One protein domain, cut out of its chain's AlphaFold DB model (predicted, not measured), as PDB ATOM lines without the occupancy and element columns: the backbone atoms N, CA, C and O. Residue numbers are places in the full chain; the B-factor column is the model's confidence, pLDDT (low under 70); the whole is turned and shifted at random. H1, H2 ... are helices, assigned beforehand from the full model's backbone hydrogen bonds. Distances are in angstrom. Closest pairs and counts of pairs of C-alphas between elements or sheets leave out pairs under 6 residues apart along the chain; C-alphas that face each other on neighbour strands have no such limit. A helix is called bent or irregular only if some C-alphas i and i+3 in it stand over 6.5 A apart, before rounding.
ATOM      1  N   LEU A  62     319.039 178.498 296.520       91.00
ATOM      2  CA  LEU A  62     319.725 178.738 297.793       91.00
ATOM      3  C   LEU A  62     318.935 178.177 298.979       91.00
ATOM      4  O   LEU A  62     319.513 177.555 299.867       91.00
ATOM      5  N   ASN A  63     317.617 178.368 298.987       91.94
ATOM      6  CA  ASN A  63     316.753 177.858 300.042       91.94
ATOM      7  C   ASN A  63     316.752 176.323 300.075       91.94
ATOM      8  O   ASN A  63     316.889 175.736 301.143       91.94
ATOM      9  N   GLU A  64     316.679 175.664 298.918       92.06
ATOM     10  CA  GLU A  64     316.790 174.206 298.803       92.06
ATOM     11  C   GLU A  64     318.134 173.690 299.332       92.06
ATOM     12  O   GLU A  64     318.168 172.717 300.084       92.06
ATOM     13  N   GLN A  65     319.239 174.373 299.016       90.62
ATOM     14  CA  GLN A  65     320.564 174.027 299.542       90.62
ATOM     15  C   GLN A  65     320.640 174.170 301.067       90.62
ATOM     16  O   GLN A  65     321.195 173.300 301.743       90.62
ATOM     17  N   ILE A  66     320.075 175.246 301.623       89.62
ATOM     18  CA  ILE A  66     320.024 175.473 303.074       89.62
ATOM     19  C   ILE A  66     319.177 174.393 303.751       89.62
ATOM     20  O   ILE A  66     319.620 173.807 304.739       89.62
ATOM     21  N   ILE A  67     317.996 174.091 303.207       89.06
ATOM     22  CA  ILE A  67     317.110 173.037 303.717       89.06
ATOM     23  C   ILE A  67     317.839 171.694 303.716       89.06
ATOM     24  O   ILE A  67     317.866 171.016 304.740       89.06
ATOM     25  N   TYR A  68     318.478 171.335 302.603       91.56
ATOM     26  CA  TYR A  68     319.231 170.090 302.489       91.56
ATOM     27  C   TYR A  68     320.357 170.005 303.526       91.56
ATOM     28  O   TYR A  68     320.505 168.991 304.211       91.56
ATOM     29  N   LYS A  69     321.135 171.082 303.683       87.00
ATOM     30  CA  LYS A  69     322.216 171.146 304.671       87.00
ATOM     31  C   LYS A  69     321.685 170.977 306.095       87.00
ATOM     32  O   LYS A  69     322.251 170.196 306.855       87.00
ATOM     33  N   ASN A  70     320.603 171.668 306.443       81.62
ATOM     34  CA  ASN A  70     319.993 171.578 307.769       81.62
ATOM     35  C   ASN A  70     319.443 170.178 308.041       81.62
ATOM     36  O   ASN A  70     319.661 169.645 309.123       81.62
ATOM     37  N   MET A  71     318.804 169.557 307.048       86.25
ATOM     38  CA  MET A  71     318.331 168.178 307.150       86.25
ATOM     39  C   MET A  71     319.489 167.217 307.428       86.25
ATOM     40  O   MET A  71     319.387 166.373 308.307       86.25
ATOM     41  N   LYS A  72     320.632 167.390 306.753       90.62
ATOM     42  CA  LYS A  72     321.816 166.555 306.996       90.62
ATOM     43  C   LYS A  72     322.449 166.762 308.365       90.62
ATOM     44  O   LYS A  72     322.888 165.786 308.963       90.62
ATOM     45  N   ILE A  73     322.498 167.997 308.860       84.00
ATOM     46  CA  ILE A  73     322.973 168.278 310.222       84.00
ATOM     47  C   ILE A  73     322.049 167.606 311.241       84.00
ATOM     48  O   ILE A  73     322.536 166.912 312.128       84.00
ATOM     49  N   PHE A  74     320.735 167.744 311.060       86.12
ATOM     50  CA  PHE A  74     319.742 167.122 311.928       86.12
ATOM     51  C   PHE A  74     319.826 165.590 311.912       86.12
ATOM     52  O   PHE A  74     319.790 164.973 312.969       86.12
ATOM     53  N   ASP A  75     319.994 164.966 310.741       87.19
ATOM     54  CA  ASP A  75     320.166 163.511 310.625       87.19
ATOM     55  C   ASP A  75     321.383 163.020 311.434       87.19
ATOM     56  O   ASP A  75     321.312 161.996 312.118       87.19
ATOM     57  N   ILE A  76     322.502 163.754 311.368       90.00
ATOM     58  CA  ILE A  76     323.728 163.439 312.118       90.00
ATOM     59  C   ILE A  76     323.476 163.569 313.621       90.00
ATOM     60  O   ILE A  76     323.769 162.643 314.376       90.00
ATOM     61  N   GLU A  77     322.915 164.698 314.049       83.00
ATOM     62  CA  GLU A  77     322.602 164.978 315.449       83.00
ATOM     63  C   GLU A  77     321.643 163.924 316.029       83.00
ATOM     64  O   GLU A  77     321.896 163.342 317.087       83.00
ATOM     65  N   PHE A  78     320.582 163.590 315.296       87.00
ATOM     66  CA  PHE A  78     319.618 162.574 315.695       87.00
ATOM     67  C   PHE A  78     320.257 161.186 315.819       87.00
ATOM     68  O   PHE A  78     320.010 160.482 316.800       87.00
ATOM     69  N   SER A  79     321.126 160.803 314.877       89.94
ATOM     70  CA  SER A  79     321.874 159.543 314.953       89.94
ATOM     71  C   SER A  79     322.768 159.480 316.196       89.94
ATOM     72  O   SER A  79     322.858 158.427 316.829       89.94
ATOM     73  N   ILE A  80     323.405 160.592 316.576       87.81
ATOM     74  CA  ILE A  80     324.207 160.682 317.804       87.81
ATOM     75  C   ILE A  80     323.314 160.472 319.032       87.81
ATOM     76  O   ILE A  80     323.658 159.700 319.928       87.81
ATOM     77  N   TYR A  81     322.138 161.102 319.078       83.00
ATOM     78  CA  TYR A  81     321.207 160.929 320.196       83.00
ATOM     79  C   TYR A  81     320.651 159.511 320.293       83.00
ATOM     80  O   TYR A  81     320.503 159.000 321.407       83.00
ATOM     81  N   GLN A  82     320.402 158.840 319.168       85.25
ATOM     82  CA  GLN A  82     320.030 157.423 319.155       85.25
ATOM     83  C   GLN A  82     321.125 156.523 319.744       85.25
ATOM     84  O   GLN A  82     320.806 155.525 320.390       85.25
ATOM     85  N   GLU A  83     322.398 156.877 319.567       87.69
ATOM     86  CA  GLU A  83     323.529 156.135 320.131       87.69
ATOM     87  C   GLU A  83     323.737 156.424 321.628       87.69
ATOM     88  O   GLU A  83     323.952 155.503 322.420       87.69
ATOM     89  N   ILE A  84     323.655 157.694 322.037       85.81
ATOM     90  CA  ILE A  84     323.977 158.135 323.404       85.81
ATOM     91  C   ILE A  84     322.825 157.880 324.386       85.81
ATOM     92  O   ILE A  84     323.061 157.471 325.525       85.81
ATOM     93  N   THR A  85     321.568 158.061 323.977       83.12
ATOM     94  CA  THR A  85     320.407 157.953 324.885       83.12
ATOM     95  C   THR A  85     320.296 156.585 325.583       83.12
ATOM     96  O   THR A  85     320.084 156.547 326.799       83.12
ATOM     97  N   PRO A  86     320.491 155.438 324.900       85.19
ATOM     98  CA  PRO A  86     320.504 154.135 325.567       85.19
ATOM     99  C   PRO A  86     321.629 153.997 326.603       85.19
ATOM    100  O   PRO A  86     321.456 153.303 327.606       85.19
ATOM    101  N   LEU A  87     322.774 154.649 326.384       86.19
ATOM    102  CA  LEU A  87     323.890 154.641 327.331       86.19
ATOM    103  C   LEU A  87     323.561 155.438 328.587       86.19
ATOM    104  O   LEU A  87     323.826 154.948 329.679       86.19
ATOM    105  N   VAL A  88     322.891 156.586 328.460       81.00
ATOM    106  CA  VAL A  88     322.373 157.350 329.610       81.00
ATOM    107  C   VAL A  88     321.496 156.463 330.496       81.00
ATOM    108  O   VAL A  88     321.681 156.417 331.712       81.00
ATOM    109  N   MET A  89     320.601 155.674 329.893       80.00
ATOM    110  CA  MET A  89     319.759 154.735 330.642       80.00
ATOM    111  C   MET A  89     320.587 153.640 331.323       80.00
ATOM    112  O   MET A  89     320.376 153.355 332.502       80.00
ATOM    113  N   LYS A  90     321.564 153.048 330.625       83.81
ATOM    114  CA  LYS A  90     322.467 152.039 331.210       83.81
ATOM    115  C   LYS A  90     323.276 152.597 332.382       83.81
ATOM    116  O   LYS A  90     323.433 151.899 333.381       83.81
ATOM    117  N   VAL A  91     323.760 153.831 332.265       81.75
ATOM    118  CA  VAL A  91     324.489 154.546 333.317       81.75
ATOM    119  C   VAL A  91     323.584 154.798 334.516       81.75
ATOM    120  O   VAL A  91     323.970 154.460 335.629       81.75
ATOM    121  N   ARG A  92     322.355 155.290 334.301       79.38
ATOM    122  CA  ARG A  92     321.361 155.497 335.367       79.38
ATOM    123  C   ARG A  92     321.138 154.216 336.167       79.38
ATOM    124  O   ARG A  92     321.245 154.223 337.388       79.38
ATOM    125  N   TRP A  93     320.864 153.106 335.482       78.69
ATOM    126  CA  TRP A  93     320.631 151.819 336.138       78.69
ATOM    127  C   TRP A  93     321.865 151.294 336.870       78.69
ATOM    128  O   TRP A  93     321.738 150.752 337.965       78.69
ATOM    129  N   ALA A  94     323.058 151.455 336.294       79.75
ATOM    130  CA  ALA A  94     324.293 151.045 336.948       79.75
ATOM    131  C   ALA A  94     324.577 151.884 338.206       79.75
ATOM    132  O   ALA A  94     324.853 151.311 339.255       79.75
ATOM    133  N   ALA A  95     324.400 153.206 338.136       75.44
ATOM    134  CA  ALA A  95     324.568 154.107 339.274       75.44
ATOM    135  C   ALA A  95     323.566 153.814 340.405       75.44
ATOM    136  O   ALA A  95     323.955 153.772 341.568       75.44
ATOM    137  N   ILE A  96     322.293 153.541 340.086       73.38
ATOM    138  CA  ILE A  96     321.278 153.154 341.086       73.38
ATOM    139  C   ILE A  96     321.660 151.844 341.786       73.38
ATOM    140  O   ILE A  96     321.546 151.755 343.008       73.38
ATOM    141  N   ARG A  97     322.124 150.831 341.038       73.44
ATOM    142  CA  ARG A  97     322.569 149.554 341.624       73.44
ATOM    143  C   ARG A  97     323.767 149.757 342.549       73.44
ATOM    144  O   ARG A  97     323.712 149.322 343.694       73.44
ATOM    145  N   ALA A  98     324.770 150.511 342.098       71.69
ATOM    146  CA  ALA A  98     325.931 150.863 342.907       71.69
ATOM    147  C   ALA A  98     325.520 151.556 344.223       71.69
ATOM    148  O   ALA A  98     325.930 151.117 345.294       71.69
ATOM    149  N   MET A  99     324.615 152.541 344.176       66.12
ATOM    150  CA  MET A  99     324.089 153.227 345.371       66.12
ATOM    151  C   MET A  99     323.270 152.327 346.312       66.12
ATOM    152  O   MET A  99     323.223 152.576 347.515       66.12
ATOM    153  N   GLY A 100     322.602 151.298 345.784       64.06
ATOM    154  CA  GLY A 100     321.840 150.327 346.577       64.06
ATOM    155  C   GLY A 100     322.715 149.339 347.356       64.06
ATOM    156  O   GLY A 100     322.219 148.652 348.252       64.06
ATOM    157  N   THR A 101     324.013 149.263 347.042       57.12
ATOM    158  CA  THR A 101     324.972 148.439 347.784       57.12
ATOM    159  C   THR A 101     325.538 149.184 348.993       57.12
ATOM    160  O   THR A 101     325.754 150.390 348.969       57.12
ATOM    161  N   ASN A 102     325.716 148.462 350.105       52.66
ATOM    162  CA  ASN A 102     326.094 149.031 351.400       52.66
ATOM    163  C   ASN A 102     327.415 149.835 351.297       52.66
ATOM    164  O   ASN A 102     328.429 149.233 350.941       52.66
ATOM    165  N   PRO A 103     327.442 151.131 351.672       51.94
ATOM    166  CA  PRO A 103     328.596 152.026 351.491       51.94
ATOM    167  C   PRO A 103     329.861 151.610 352.262       51.94
ATOM    168  O   PRO A 103     330.930 152.162 352.028       51.94
ATOM    169  N   ASN A 104     329.754 150.633 353.169       53.84
ATOM    170  CA  ASN A 104     330.879 150.071 353.922       53.84
ATOM    171  C   ASN A 104     331.488 148.804 353.293       53.84
ATOM    172  O   ASN A 104     332.370 148.197 353.901       53.84
ATOM    173  N   LYS A 105     331.008 148.349 352.127       50.56
ATOM    174  CA  LYS A 105     331.653 147.266 351.376       50.56
ATOM    175  C   LYS A 105     332.433 147.865 350.216       50.56
ATOM    176  O   LYS A 105     331.841 148.428 349.302       50.56
ATOM    177  N   ASP A 106     333.751 147.726 350.306       53.22
ATOM    178  CA  ASP A 106     334.718 148.015 349.253       53.22
ATOM    179  C   ASP A 106     334.180 147.665 347.862       53.22
ATOM    180  O   ASP A 106     333.629 146.579 347.678       53.22
ATOM    181  N   PHE A 107     334.366 148.592 346.913       57.22
ATOM    182  CA  PHE A 107     334.408 148.377 345.462       57.22
ATOM    183  C   PHE A 107     333.755 147.070 344.994       57.22
ATOM    184  O   PHE A 107     334.422 146.097 344.639       57.22
ATOM    185  N   THR A 108     332.424 147.051 344.998       66.38
ATOM    186  CA  THR A 108     331.674 145.968 344.372       66.38
ATOM    187  C   THR A 108     331.896 146.011 342.857       66.38
ATOM    188  O   THR A 108     332.112 147.077 342.276       66.38
ATOM    189  N   GLU A 109     331.824 144.857 342.191       75.75
ATOM    190  CA  GLU A 109     331.859 144.746 340.719       75.75
ATOM    191  C   GLU A 109     330.874 145.729 340.052       75.75
ATOM    192  O   GLU A 109     331.182 146.348 339.036       75.75
ATOM    193  N   GLU A 110     329.739 145.977 340.710       76.50
ATOM    194  CA  GLU A 110     328.703 146.928 340.303       76.50
ATOM    195  C   GLU A 110     329.167 148.398 340.304       76.50
ATOM    196  O   GLU A 110     328.780 149.154 339.412       76.50
ATOM    197  N   HIS A 111     330.022 148.814 341.250       78.31
ATOM    198  CA  HIS A 111     330.628 150.155 341.243       78.31
ATOM    199  C   HIS A 111     331.616 150.318 340.084       78.31
ATOM    200  O   HIS A 111     331.626 151.356 339.420       78.31
ATOM    201  N   SER A 112     332.423 149.288 339.810       82.31
ATOM    202  CA  SER A 112     333.353 149.296 338.674       82.31
ATOM    203  C   SER A 112     332.599 149.368 337.343       82.31
ATOM    204  O   SER A 112     332.931 150.196 336.496       82.31
ATOM    205  N   GLU A 113     331.541 148.565 337.186       85.50
ATOM    206  CA  GLU A 113     330.672 148.570 336.002       85.50
ATOM    207  C   GLU A 113     330.007 149.944 335.799       85.50
ATOM    208  O   GLU A 113     329.950 150.467 334.683       85.50
ATOM    209  N   ALA A 114     329.503 150.557 336.874       84.12
ATOM    210  CA  ALA A 114     328.869 151.870 336.815       84.12
ATOM    211  C   ALA A 114     329.855 152.973 336.412       84.12
ATOM    212  O   ALA A 114     329.526 153.821 335.574       84.12
ATOM    213  N   LYS A 115     331.077 152.933 336.948       86.19
ATOM    214  CA  LYS A 115     332.153 153.863 336.601       86.19
ATOM    215  C   LYS A 115     332.568 153.739 335.138       86.19
ATOM    216  O   LYS A 115     332.651 154.754 334.447       86.19
ATOM    217  N   GLU A 116     332.778 152.519 334.652       91.00
ATOM    218  CA  GLU A 116     333.122 152.257 333.250       91.00
ATOM    219  C   GLU A 116     332.059 152.826 332.304       91.00
ATOM    220  O   GLU A 116     332.378 153.600 331.402       91.00
ATOM    221  N   LYS A 117     330.778 152.561 332.584       89.75
ATOM    222  CA  LYS A 117     329.657 153.097 331.797       89.75
ATOM    223  C   LYS A 117     329.581 154.624 331.829       89.75
ATOM    224  O   LYS A 117     329.269 155.238 330.810       89.75
ATOM    225  N   CYS A 118     329.863 155.255 332.972       87.31
ATOM    226  CA  CYS A 118     329.923 156.719 333.062       87.31
ATOM    227  C   CYS A 118     331.036 157.287 332.174       87.31
ATOM    228  O   CYS A 118     330.829 158.292 331.490       87.31
ATOM    229  N   HIS A 119     332.210 156.654 332.168       90.94
ATOM    230  CA  HIS A 119     333.316 157.056 331.302       90.94
ATOM    231  C   HIS A 119     332.996 156.839 329.820       90.94
ATOM    232  O   HIS A 119     333.241 157.753 329.035       90.94
ATOM    233  N   GLU A 120     332.381 155.712 329.454       93.44
ATOM    234  CA  GLU A 120     331.931 155.439 328.081       93.44
ATOM    235  C   GLU A 120     330.948 156.512 327.590       93.44
ATOM    236  O   GLU A 120     331.102 157.051 326.490       93.44
ATOM    237  N   LEU A 121     329.962 156.872 328.424       89.50
ATOM    238  CA  LEU A 121     329.015 157.944 328.120       89.50
ATOM    239  C   LEU A 121     329.754 159.259 327.855       89.50
ATOM    240  O   LEU A 121     329.547 159.880 326.813       89.50
ATOM    241  N   ARG A 122     330.649 159.663 328.763       91.25
ATOM    242  CA  ARG A 122     331.399 160.916 328.626       91.25
ATOM    243  C   ARG A 122     332.287 160.926 327.387       91.25
ATOM    244  O   ARG A 122     332.346 161.942 326.701       91.25
ATOM    245  N   GLU A 123     332.965 159.825 327.090       94.19
ATOM    246  CA  GLU A 123     333.814 159.707 325.905       94.19
ATOM    247  C   GLU A 123     332.999 159.903 324.624       94.19
ATOM    248  O   GLU A 123     333.369 160.715 323.772       94.19
ATOM    249  N   LYS A 124     331.849 159.231 324.505       92.44
ATOM    250  CA  LYS A 124     330.969 159.382 323.339       92.44
ATOM    251  C   LYS A 124     330.354 160.773 323.241       92.44
ATOM    252  O   LYS A 124     330.241 161.289 322.130       92.44
ATOM    253  N   THR A 125     330.002 161.403 324.360       88.88
ATOM    254  CA  THR A 125     329.539 162.797 324.375       88.88
ATOM    255  C   THR A 125     330.638 163.749 323.895       88.88
ATOM    256  O   THR A 125     330.397 164.562 323.006       88.88
ATOM    257  N   LEU A 126     331.870 163.618 324.400       90.81
ATOM    258  CA  LEU A 126     332.994 164.475 324.004       90.81
ATOM    259  C   LEU A 126     333.390 164.284 322.538       90.81
ATOM    260  O   LEU A 126     333.662 165.262 321.845       90.81
ATOM    261  N   LYS A 127     333.379 163.044 322.039       94.25
ATOM    262  CA  LYS A 127     333.684 162.737 320.635       94.25
ATOM    263  C   LYS A 127     332.712 163.408 319.661       94.25
ATOM    264  O   LYS A 127     333.098 163.710 318.536       94.25
ATOM    265  N   ASN A 128     331.475 163.645 320.093       92.00
ATOM    266  CA  ASN A 128     330.406 164.188 319.261       92.00
ATOM    267  C   ASN A 128     330.051 165.652 319.576       92.00
ATOM    268  O   ASN A 128     329.113 166.183 318.989       92.00
ATOM    269  N   ILE A 129     330.812 166.333 320.442       89.75
ATOM    270  CA  ILE A 129     330.485 167.679 320.947       89.75
ATOM    271  C   ILE A 129     330.239 168.723 319.846       89.75
ATOM    272  O   ILE A 129     329.389 169.590 320.000       89.75
ATOM    273  N   SER A 130     330.947 168.636 318.713       87.81
ATOM    274  CA  SER A 130     330.805 169.582 317.596       87.81
ATOM    275  C   SER A 130     329.489 169.449 316.827       87.81
ATOM    276  O   SER A 130     329.161 170.333 316.039       87.81
ATOM    277  N   PHE A 131     328.774 168.341 317.013       87.56
ATOM    278  CA  PHE A 131     327.527 168.010 316.320       87.56
ATOM    279  C   PHE A 131     326.331 167.937 317.272       87.56
ATOM    280  O   PHE A 131     325.243 167.552 316.855       87.56
ATOM    281  N   MET A 132     326.540 168.273 318.542       84.00
ATOM    282  CA  MET A 132     325.504 168.279 319.561       84.00
ATOM    283  C   MET A 132     325.041 169.700 319.839       84.00
ATOM    284  O   MET A 132     325.842 170.640 319.857       84.00
ATOM    285  N   ASP A 133     323.754 169.841 320.136       83.81
ATOM    286  CA  ASP A 133     323.248 171.070 320.719       83.81
ATOM    287  C   ASP A 133     323.947 171.353 322.060       83.81
ATOM    288  O   ASP A 133     324.195 170.460 322.880       83.81
ATOM    289  N   LYS A 134     324.289 172.627 322.280       80.00
ATOM    290  CA  LYS A 134     325.070 173.062 323.442       80.00
ATOM    291  C   LYS A 134     324.348 172.776 324.757       80.00
ATOM    292  O   LYS A 134     325.006 172.468 325.751       80.00
ATOM    293  N   ASP A 135     323.030 172.909 324.789       77.12
ATOM    294  CA  ASP A 135     322.251 172.700 326.002       77.12
ATOM    295  C   ASP A 135     322.036 171.206 326.263       77.12
ATOM    296  O   ASP A 135     322.136 170.772 327.411       77.12
ATOM    297  N   ILE A 136     321.899 170.388 325.214       76.25
ATOM    298  CA  ILE A 136     321.910 168.920 325.347       76.25
ATOM    299  C   ILE A 136     323.265 168.410 325.854       76.25
ATOM    300  O   ILE A 136     323.307 167.582 326.767       76.25
ATOM    301  N   TYR A 137     324.379 168.930 325.327       81.06
ATOM    302  CA  TYR A 137     325.721 168.606 325.824       81.06
ATOM    303  C   TYR A 137     325.844 168.877 327.327       81.06
ATOM    304  O   TYR A 137     326.250 167.987 328.079       81.06
ATOM    305  N   LYS A 138     325.436 170.074 327.774       77.25
ATOM    306  CA  LYS A 138     325.466 170.438 329.196       77.25
ATOM    307  C   LYS A 138     324.667 169.459 330.042       77.25
ATOM    308  O   LYS A 138     325.144 169.104 331.107       77.25
ATOM    309  N   ILE A 139     323.494 169.008 329.582       78.12
ATOM    310  CA  ILE A 139     322.654 168.034 330.299       78.12
ATOM    311  C   ILE A 139     323.370 166.686 330.463       78.12
ATOM    312  O   ILE A 139     323.318 166.095 331.543       78.12
ATOM    313  N   TYR A 140     324.052 166.182 329.433       80.19
ATOM    314  CA  TYR A 140     324.796 164.922 329.550       80.19
ATOM    315  C   TYR A 140     326.055 165.050 330.409       80.19
ATOM    316  O   TYR A 140     326.357 164.141 331.183       80.19
ATOM    317  N   GLU A 141     326.760 166.175 330.328       80.50
ATOM    318  CA  GLU A 141     327.908 166.468 331.189       80.50
ATOM    319  C   GLU A 141     327.489 166.559 332.665       80.50
ATOM    320  O   GLU A 141     328.062 165.899 333.533       80.50
ATOM    321  N   ALA A 142     326.415 167.295 332.929       73.31
ATOM    322  CA  ALA A 142     325.701 167.345 334.195       73.31
ATOM    323  C   ALA A 142     325.362 165.951 334.743       73.31
ATOM    324  O   ALA A 142     325.684 165.615 335.885       73.31
ATOM    325  N   PHE A 143     324.720 165.125 333.917       78.06
ATOM    326  CA  PHE A 143     324.322 163.772 334.279       78.06
ATOM    327  C   PHE A 143     325.532 162.894 334.630       78.06
ATOM    328  O   PHE A 143     325.521 162.219 335.658       78.06
ATOM    329  N   TYR A 144     326.610 162.965 333.842       82.19
ATOM    330  CA  TYR A 144     327.875 162.297 334.155       82.19
ATOM    331  C   TYR A 144     328.397 162.689 335.543       82.19
ATOM    332  O   TYR A 144     328.730 161.816 336.348       82.19
ATOM    333  N   PHE A 145     328.444 163.989 335.852       77.38
ATOM    334  CA  PHE A 145     328.936 164.458 337.144       77.38
ATOM    335  C   PHE A 145     328.056 164.011 338.310       77.38
ATOM    336  O   PHE A 145     328.595 163.638 339.349       77.38
ATOM    337  N   LEU A 146     326.729 163.983 338.149       73.81
ATOM    338  CA  LEU A 146     325.821 163.441 339.170       73.81
ATOM    339  C   LEU A 146     326.117 161.976 339.456       73.81
ATOM    340  O   LEU A 146     326.261 161.604 340.619       73.81
ATOM    341  N   CYS A 147     326.251 161.160 338.411       74.75
ATOM    342  CA  CYS A 147     326.546 159.743 338.573       74.75
ATOM    343  C   CYS A 147     327.899 159.543 339.268       74.75
ATOM    344  O   CYS A 147     327.974 158.821 340.260       74.75
ATOM    345  N   MET A 148     328.949 160.244 338.839       78.88
ATOM    346  CA  MET A 148     330.275 160.136 339.459       78.88
ATOM    347  C   MET A 148     330.305 160.651 340.910       78.88
ATOM    348  O   MET A 148     330.937 160.032 341.766       78.88
ATOM    349  N   ASN A 149     329.588 161.738 341.219       74.94
ATOM    350  CA  ASN A 149     329.417 162.237 342.589       74.94
ATOM    351  C   ASN A 149     328.699 161.210 343.472       74.94
ATOM    352  O   ASN A 149     329.130 160.958 344.594       74.94
ATOM    353  N   SER A 150     327.623 160.605 342.962       69.56
ATOM    354  CA  SER A 150     326.836 159.612 343.701       69.56
ATOM    355  C   SER A 150     327.626 158.344 344.040       69.56
ATOM    356  O   SER A 150     327.330 157.687 345.031       69.56
ATOM    357  N   MET A 151     328.673 158.050 343.261       71.50
ATOM    358  CA  MET A 151     329.615 156.951 343.494       71.50
ATOM    359  C   MET A 151     330.825 157.351 344.362       71.50
ATOM    360  O   MET A 151     331.723 156.542 344.568       71.50
ATOM    361  N   GLY A 152     330.893 158.594 344.858       69.12
ATOM    362  CA  GLY A 152     331.993 159.069 345.709       69.12
ATOM    363  C   GLY A 152     333.309 159.369 344.974       69.12
ATOM    364  O   GLY A 152     334.342 159.547 345.618       69.12
ATOM    365  N   GLU A 153     333.293 159.447 343.641       65.94
ATOM    366  CA  GLU A 153     334.501 159.542 342.802       65.94
ATOM    367  C   GLU A 153     334.980 160.984 342.549       65.94
ATOM    368  O   GLU A 153     336.136 161.203 342.183       65.94
ATOM    369  N   VAL A 154     334.132 161.995 342.756       57.69
ATOM    370  CA  VAL A 154     334.494 163.407 342.540       57.69
ATOM    371  C   VAL A 154     334.492 164.149 343.875       57.69
ATOM    372  O   VAL A 154     333.485 164.226 344.577       57.69
ATOM    373  N   ARG A 155     335.643 164.721 344.248       45.47
ATOM    374  CA  ARG A 155     335.752 165.598 345.422       45.47
ATOM    375  C   ARG A 155     335.210 166.985 345.078       45.47
ATOM    376  O   ARG A 155     335.834 167.693 344.302       45.47
ATOM    377  N   LYS A 156     334.093 167.343 345.726       45.62
ATOM    378  CA  LYS A 156     333.425 168.660 345.754       45.62
ATOM    379  C   LYS A 156     333.175 169.279 344.374       45.62
ATOM    380  O   LYS A 156     334.009 169.986 343.824       45.62
ATOM    381  N   PHE A 157     331.956 169.074 343.883       44.50
ATOM    382  CA  PHE A 157     331.352 169.946 342.881       44.50
ATOM    383  C   PHE A 157     331.140 171.330 343.514       44.50
ATOM    384  O   PHE A 157     330.472 171.427 344.547       44.50
ATOM    385  N   ASP A 158     331.745 172.376 342.954       43.94
ATOM    386  CA  ASP A 158     331.567 173.740 343.451       43.94
ATOM    387  C   ASP A 158     330.182 174.244 343.017       43.94
ATOM    388  O   ASP A 158     329.972 174.679 341.885       43.94
ATOM    389  N   PHE A 159     329.198 174.074 343.903       44.66
ATOM    390  CA  PHE A 159     327.774 174.338 343.653       44.66
ATOM    391  C   PHE A 159     327.486 175.796 343.249       44.66
ATOM    392  O   PHE A 159     326.442 176.074 342.658       44.66
ATOM    393  N   GLU A 160     328.394 176.728 343.553       41.62
ATOM    394  CA  GLU A 160     328.233 178.152 343.243       41.62
ATOM    395  C   GLU A 160     328.452 178.490 341.760       41.62
ATOM    396  O   GLU A 160     327.939 179.508 341.295       41.62
ATOM    397  N   ALA A 161     329.139 177.640 340.987       46.72
ATOM    398  CA  ALA A 161     329.467 177.937 339.591       46.72
ATOM    399  C   ALA A 161     328.328 177.656 338.594       46.72
ATOM    400  O   ALA A 161     328.386 178.152 337.472       46.72
ATOM    401  N   ASP A 162     327.282 176.909 338.973       52.09
ATOM    402  CA  ASP A 162     326.272 176.471 338.001       52.09
ATOM    403  C   ASP A 162     324.851 176.394 338.587       52.09
ATOM    404  O   ASP A 162     324.173 175.367 338.626       52.09
ATOM    405  N   LYS A 163     324.355 177.551 339.039       50.34
ATOM    406  CA  LYS A 163     322.973 177.752 339.517       50.34
ATOM    407  C   LYS A 163     321.911 177.236 338.531       50.34
ATOM    408  O   LYS A 163     320.866 176.742 338.946       50.34
ATOM    409  N   HIS A 164     322.199 177.305 337.232       48.38
ATOM    410  CA  HIS A 164     321.308 176.814 336.185       48.38
ATOM    411  C   HIS A 164     321.189 175.281 336.190       48.38
ATOM    412  O   HIS A 164     320.109 174.739 335.971       48.38
ATOM    413  N   PHE A 165     322.272 174.577 336.515       47.62
ATOM    414  CA  PHE A 165     322.303 173.122 336.617       47.62
ATOM    415  C   PHE A 165     321.496 172.608 337.820       47.62
ATOM    416  O   PHE A 165     320.688 171.692 337.669       47.62
ATOM    417  N   ALA A 166     321.617 173.255 338.986       49.72
ATOM    418  CA  ALA A 166     320.790 172.938 340.152       49.72
ATOM    419  C   ALA A 166     319.287 173.125 339.861       49.72
ATOM    420  O   ALA A 166     318.471 172.281 340.229       49.72
ATOM    421  N   GLU A 167     318.915 174.186 339.139       52.44
ATOM    422  CA  GLU A 167     317.532 174.414 338.700       52.44
ATOM    423  C   GLU A 167     317.033 173.343 337.716       52.44
ATOM    424  O   GLU A 167     315.879 172.922 337.808       52.44
ATOM    425  N   VAL A 168     317.877 172.875 336.790       50.88
ATOM    426  CA  VAL A 168     317.523 171.808 335.836       50.88
ATOM    427  C   VAL A 168     317.343 170.467 336.551       50.88
ATOM    428  O   VAL A 168     316.348 169.787 336.307       50.88
ATOM    429  N   CYS A 169     318.226 170.106 337.485       46.62
ATOM    430  CA  CYS A 169     318.077 168.893 338.292       46.62
ATOM    431  C   CYS A 169     316.803 168.909 339.139       46.62
ATOM    432  O   CYS A 169     316.072 167.922 339.156       46.62
ATOM    433  N   VAL A 170     316.500 170.036 339.793       50.53
ATOM    434  CA  VAL A 170     315.255 170.205 340.558       50.53
ATOM    435  C   VAL A 170     314.034 170.045 339.652       50.53
ATOM    436  O   VAL A 170     313.097 169.344 340.021       50.53
ATOM    437  N   LYS A 171     314.053 170.619 338.442       47.47
ATOM    438  CA  LYS A 171     312.960 170.459 337.472       47.47
ATOM    439  C   LYS A 171     312.804 169.017 336.986       47.47
ATOM    440  O   LYS A 171     311.676 168.559 336.864       47.47
ATOM    441  N   ILE A 172     313.894 168.292 336.737       46.09
ATOM    442  CA  ILE A 172     313.839 166.878 336.321       46.09
ATOM    443  C   ILE A 172     313.240 166.008 337.433       46.09
ATOM    444  O   ILE A 172     312.350 165.210 337.156       46.09
ATOM    445  N   VAL A 173     313.649 166.212 338.691       48.75
ATOM    446  CA  VAL A 173     313.082 165.498 339.852       48.75
ATOM    447  C   VAL A 173     311.597 165.824 340.040       48.75
ATOM    448  O   VAL A 173     310.795 164.928 340.291       48.75
ATOM    449  N   GLN A 174     311.202 167.087 339.855       44.81
ATOM    450  CA  GLN A 174     309.793 167.500 339.894       44.81
ATOM    451  C   GLN A 174     308.963 166.861 338.770       44.81
ATOM    452  O   GLN A 174     307.804 166.519 338.990       44.81
ATOM    453  N   ILE A 175     309.542 166.676 337.579       44.66
ATOM    454  CA  ILE A 175     308.888 165.993 336.453       44.66
ATOM    455  C   ILE A 175     308.749 164.488 336.726       44.66
ATOM    456  O   ILE A 175     307.692 163.928 336.440       44.66
ATOM    457  N   GLU A 176     309.765 163.834 337.305       47.78
ATOM    458  CA  GLU A 176     309.672 162.425 337.724       47.78
ATOM    459  C   GLU A 176     308.578 162.235 338.791       47.78
ATOM    460  O   GLU A 176     307.716 161.374 338.626       47.78
ATOM    461  N   GLN A 177     308.525 163.099 339.813       51.31
ATOM    462  CA  GLN A 177     307.454 163.069 340.820       51.31
ATOM    463  C   GLN A 177     306.066 163.294 340.208       51.31
ATOM    464  O   GLN A 177     305.141 162.536 340.493       51.31
ATOM    465  N   ALA A 178     305.920 164.272 339.310       40.53
ATOM    466  CA  ALA A 178     304.651 164.525 338.630       40.53
ATOM    467  C   ALA A 178     304.204 163.340 337.751       40.53
ATOM    468  O   ALA A 178     303.013 163.048 337.657       40.53
ATOM    469  N   SER A 179     305.148 162.638 337.119       40.19
ATOM    470  CA  SER A 179     304.868 161.426 336.344       40.19
ATOM    471  C   SER A 179     304.379 160.281 337.239       40.19
ATOM    472  O   SER A 179     303.385 159.627 336.912       40.19
ATOM    473  N   ASP A 180     305.033 160.052 338.377       57.50
ATOM    474  CA  ASP A 180     304.642 159.014 339.336       57.50
ATOM    475  C   ASP A 180     303.266 159.291 339.967       57.50
ATOM    476  O   ASP A 180     302.452 158.374 340.120       57.50
ATOM    477  N   ASP A 181     302.955 160.558 340.251       54.09
ATOM    478  CA  ASP A 181     301.648 160.984 340.756       54.09
ATOM    479  C   ASP A 181     300.529 160.725 339.738       54.09
ATOM    480  O   ASP A 181     299.485 160.169 340.089       54.09
ATOM    481  N   ILE A 182     300.752 161.032 338.455       47.47
ATOM    482  CA  ILE A 182     299.790 160.739 337.379       47.47
ATOM    483  C   ILE A 182     299.537 159.229 337.267       47.47
ATOM    484  O   ILE A 182     298.386 158.795 337.134       47.47
ATOM    485  N   VAL A 183     300.588 158.408 337.350       57.00
ATOM    486  CA  VAL A 183     300.468 156.942 337.320       57.00
ATOM    487  C   VAL A 183     299.657 156.431 338.514       57.00
ATOM    488  O   VAL A 183     298.801 155.556 338.347       57.00
ATOM    489  N   ASN A 184     299.881 156.977 339.709       64.31
ATOM    490  CA  ASN A 184     299.150 156.591 340.913       64.31
ATOM    491  C   ASN A 184     297.673 157.006 340.854       64.31
ATOM    492  O   ASN A 184     296.811 156.157 341.083       64.31
ATOM    493  N   ILE A 185     297.369 158.240 340.438       64.38
ATOM    494  CA  ILE A 185     295.993 158.723 340.231       64.38
ATOM    495  C   ILE A 185     295.257 157.841 339.217       64.38
ATOM    496  O   ILE A 185     294.127 157.411 339.451       64.38
ATOM    497  N   THR A 186     295.911 157.503 338.104       48.91
ATOM    498  CA  THR A 186     295.326 156.637 337.069       48.91
ATOM    499  C   THR A 186     295.037 155.237 337.614       48.91
ATOM    500  O   THR A 186     293.987 154.656 337.337       48.91
ATOM    501  N   ARG A 187     295.936 154.689 338.440       65.19
ATOM    502  CA  ARG A 187     295.760 153.381 339.083       65.19
ATOM    503  C   ARG A 187     294.603 153.383 340.084       65.19
ATOM    504  O   ARG A 187     293.842 152.417 340.124       65.19
ATOM    505  N   GLU A 188     294.458 154.435 340.881       74.31
ATOM    506  CA  GLU A 188     293.350 154.585 341.830       74.31
ATOM    507  C   GLU A 188     292.009 154.758 341.119       74.31
ATOM    508  O   GLU A 188     291.032 154.102 341.483       74.31
ATOM    509  N   TYR A 189     291.978 155.544 340.044       52.94
ATOM    510  CA  TYR A 189     290.796 155.703 339.206       52.94
ATOM    511  C   TYR A 189     290.341 154.363 338.608       52.94
ATOM    512  O   TYR A 189     289.180 153.979 338.756       52.94
ATOM    513  N   LEU A 190     291.264 153.583 338.034       56.91
ATOM    514  CA  LEU A 190     290.966 152.246 337.507       56.91
ATOM    515  C   LEU A 190     290.486 151.268 338.592       56.91
ATOM    516  O   LEU A 190     289.582 150.470 338.341       56.91
ATOM    517  N   ARG A 191     291.041 151.339 339.810       70.75
ATOM    518  CA  ARG A 191     290.573 150.534 340.952       70.75
ATOM    519  C   ARG A 191     289.163 150.921 341.382       70.75
ATOM    520  O   ARG A 191     288.351 150.030 341.599       70.75
ATOM    521  N   SER A 192     288.866 152.218 341.443       70.56
ATOM    522  CA  SER A 192     287.537 152.718 341.809       70.56
ATOM    523  C   SER A 192     286.455 152.253 340.826       70.56
ATOM    524  O   SER A 192     285.375 151.849 341.254       70.56
ATOM    525  N   MET A 193     286.769 152.184 339.526       54.97
ATOM    526  CA  MET A 193     285.878 151.602 338.517       54.97
ATOM    527  C   MET A 193     285.694 150.089 338.657       54.97
ATOM    528  O   MET A 193     284.604 149.580 338.406       54.97
ATOM    529  N   ALA A 194     286.739 149.358 339.051       61.72
ATOM    530  CA  ALA A 194     286.667 147.910 339.235       61.72
ATOM    531  C   ALA A 194     285.781 147.500 340.429       61.72
ATOM    532  O   ALA A 194     285.234 146.401 340.425       61.72
ATOM    533  N   THR A 195     285.608 148.381 341.418       61.62
ATOM    534  CA  THR A 195     284.727 148.194 342.586       61.62
ATOM    535  C   THR A 195     283.263 148.601 342.370       61.62
ATOM    536  O   THR A 195     282.464 148.436 343.284       61.62
ATOM    537  N   ILE A 196     282.885 149.124 341.192       55.72
ATOM    538  CA  ILE A 196     281.492 149.500 340.842       55.72
ATOM    539  C   ILE A 196     280.755 148.347 340.105       55.72
ATOM    540  O   ILE A 196     279.728 148.543 339.460       55.72
TER     541      ILE A 196
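This is residues 62 to 196 of the 197 residues of an uncharacterized protein of [Clostridium] fimetarium (UniProt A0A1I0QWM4). The long, bent helix H1 runs through one side of a small three-helix bundle and sticks out of it with residues 62 to 72; its second arm H1b, H2 and H3 lie side by side, up and down, while the long helix H4 starts beside H3, crosswise to it, and residues 170 to 196 stick out as a second arm. The two free arms give the model its width, and the body without them is much smaller. The printed part has 135 residues with four named helices, in the order H1, H2, H3, H4, and no named strand; its class is all helix. It is loose, with a radius of gyration of the C-alphas of 19.7 A and spans of 63 by 52 by 32 A.

H1, residues 62 to 100, was assigned as one helix by its hydrogen bonds but is bent: C-alphas 83 and 86 are 6.5 A apart, and its arms H1a, residues 62 to 83, and H1b, residues 86 to 100, stand at a shallow tilt of 30 degrees. H1b and H2, residues 109 to 127, form a helical hairpin; they touch, closest at the C-alphas of Ala 94 and Ala 114, 4.7 A apart, and run opposite ways at a shallow tilt of 30 degrees. H3, residues 134 to 150, forms a second helical hairpin with H2, closest at the C-alphas of Cys 118 and Tyr 144, 6.0 A apart, at a shallow tilt of 18 degrees. H3 also touches H1b, closest at the C-alphas of Ala 95 and Cys 147, 6.0 A apart, and runs the same way at a shallow tilt of 22 degrees. These three make an up and down bundle, each running against the one before it. H1a touches no helix but is near H2, with 6 pairs of C-alphas within 10 A. H4, residues 163 to 194, is close to H3 but not clearly touching, about perpendicular at 81 degrees; their closest C-alphas, of Ala 142 and Phe 165, are 7.1 A apart. H4 is apart from H1a, H1b and H2. In H1a, H1b, H2, H3 and H4 every O i to N i+4 pair is within hydrogen-bond range.

H1a begins at C-alpha 62, (319.725, 178.738, 297.793), and is 32.0 A long; H1b is 21.4 A long. H2 measures 27.0 A and H3 24.4 A. H4 measures 47.0 A, from C-alpha 163 at (322.973, 177.752, 339.517) to C-alpha 194 at (286.667, 147.910, 339.235).

The C-alphas of Leu 62 and Ile 196, the two farthest apart, are 64.6 A apart. The body without the free stretches spans 48 by 31 by 18 A. The printed part has no cut. The link from H3 to H4, residues 151 to 162, is long. The mean pLDDT of the printed part is 71.6 and that of H4 is 53; 53 residues are under 70, among them 99 to 108 and 152 to 187.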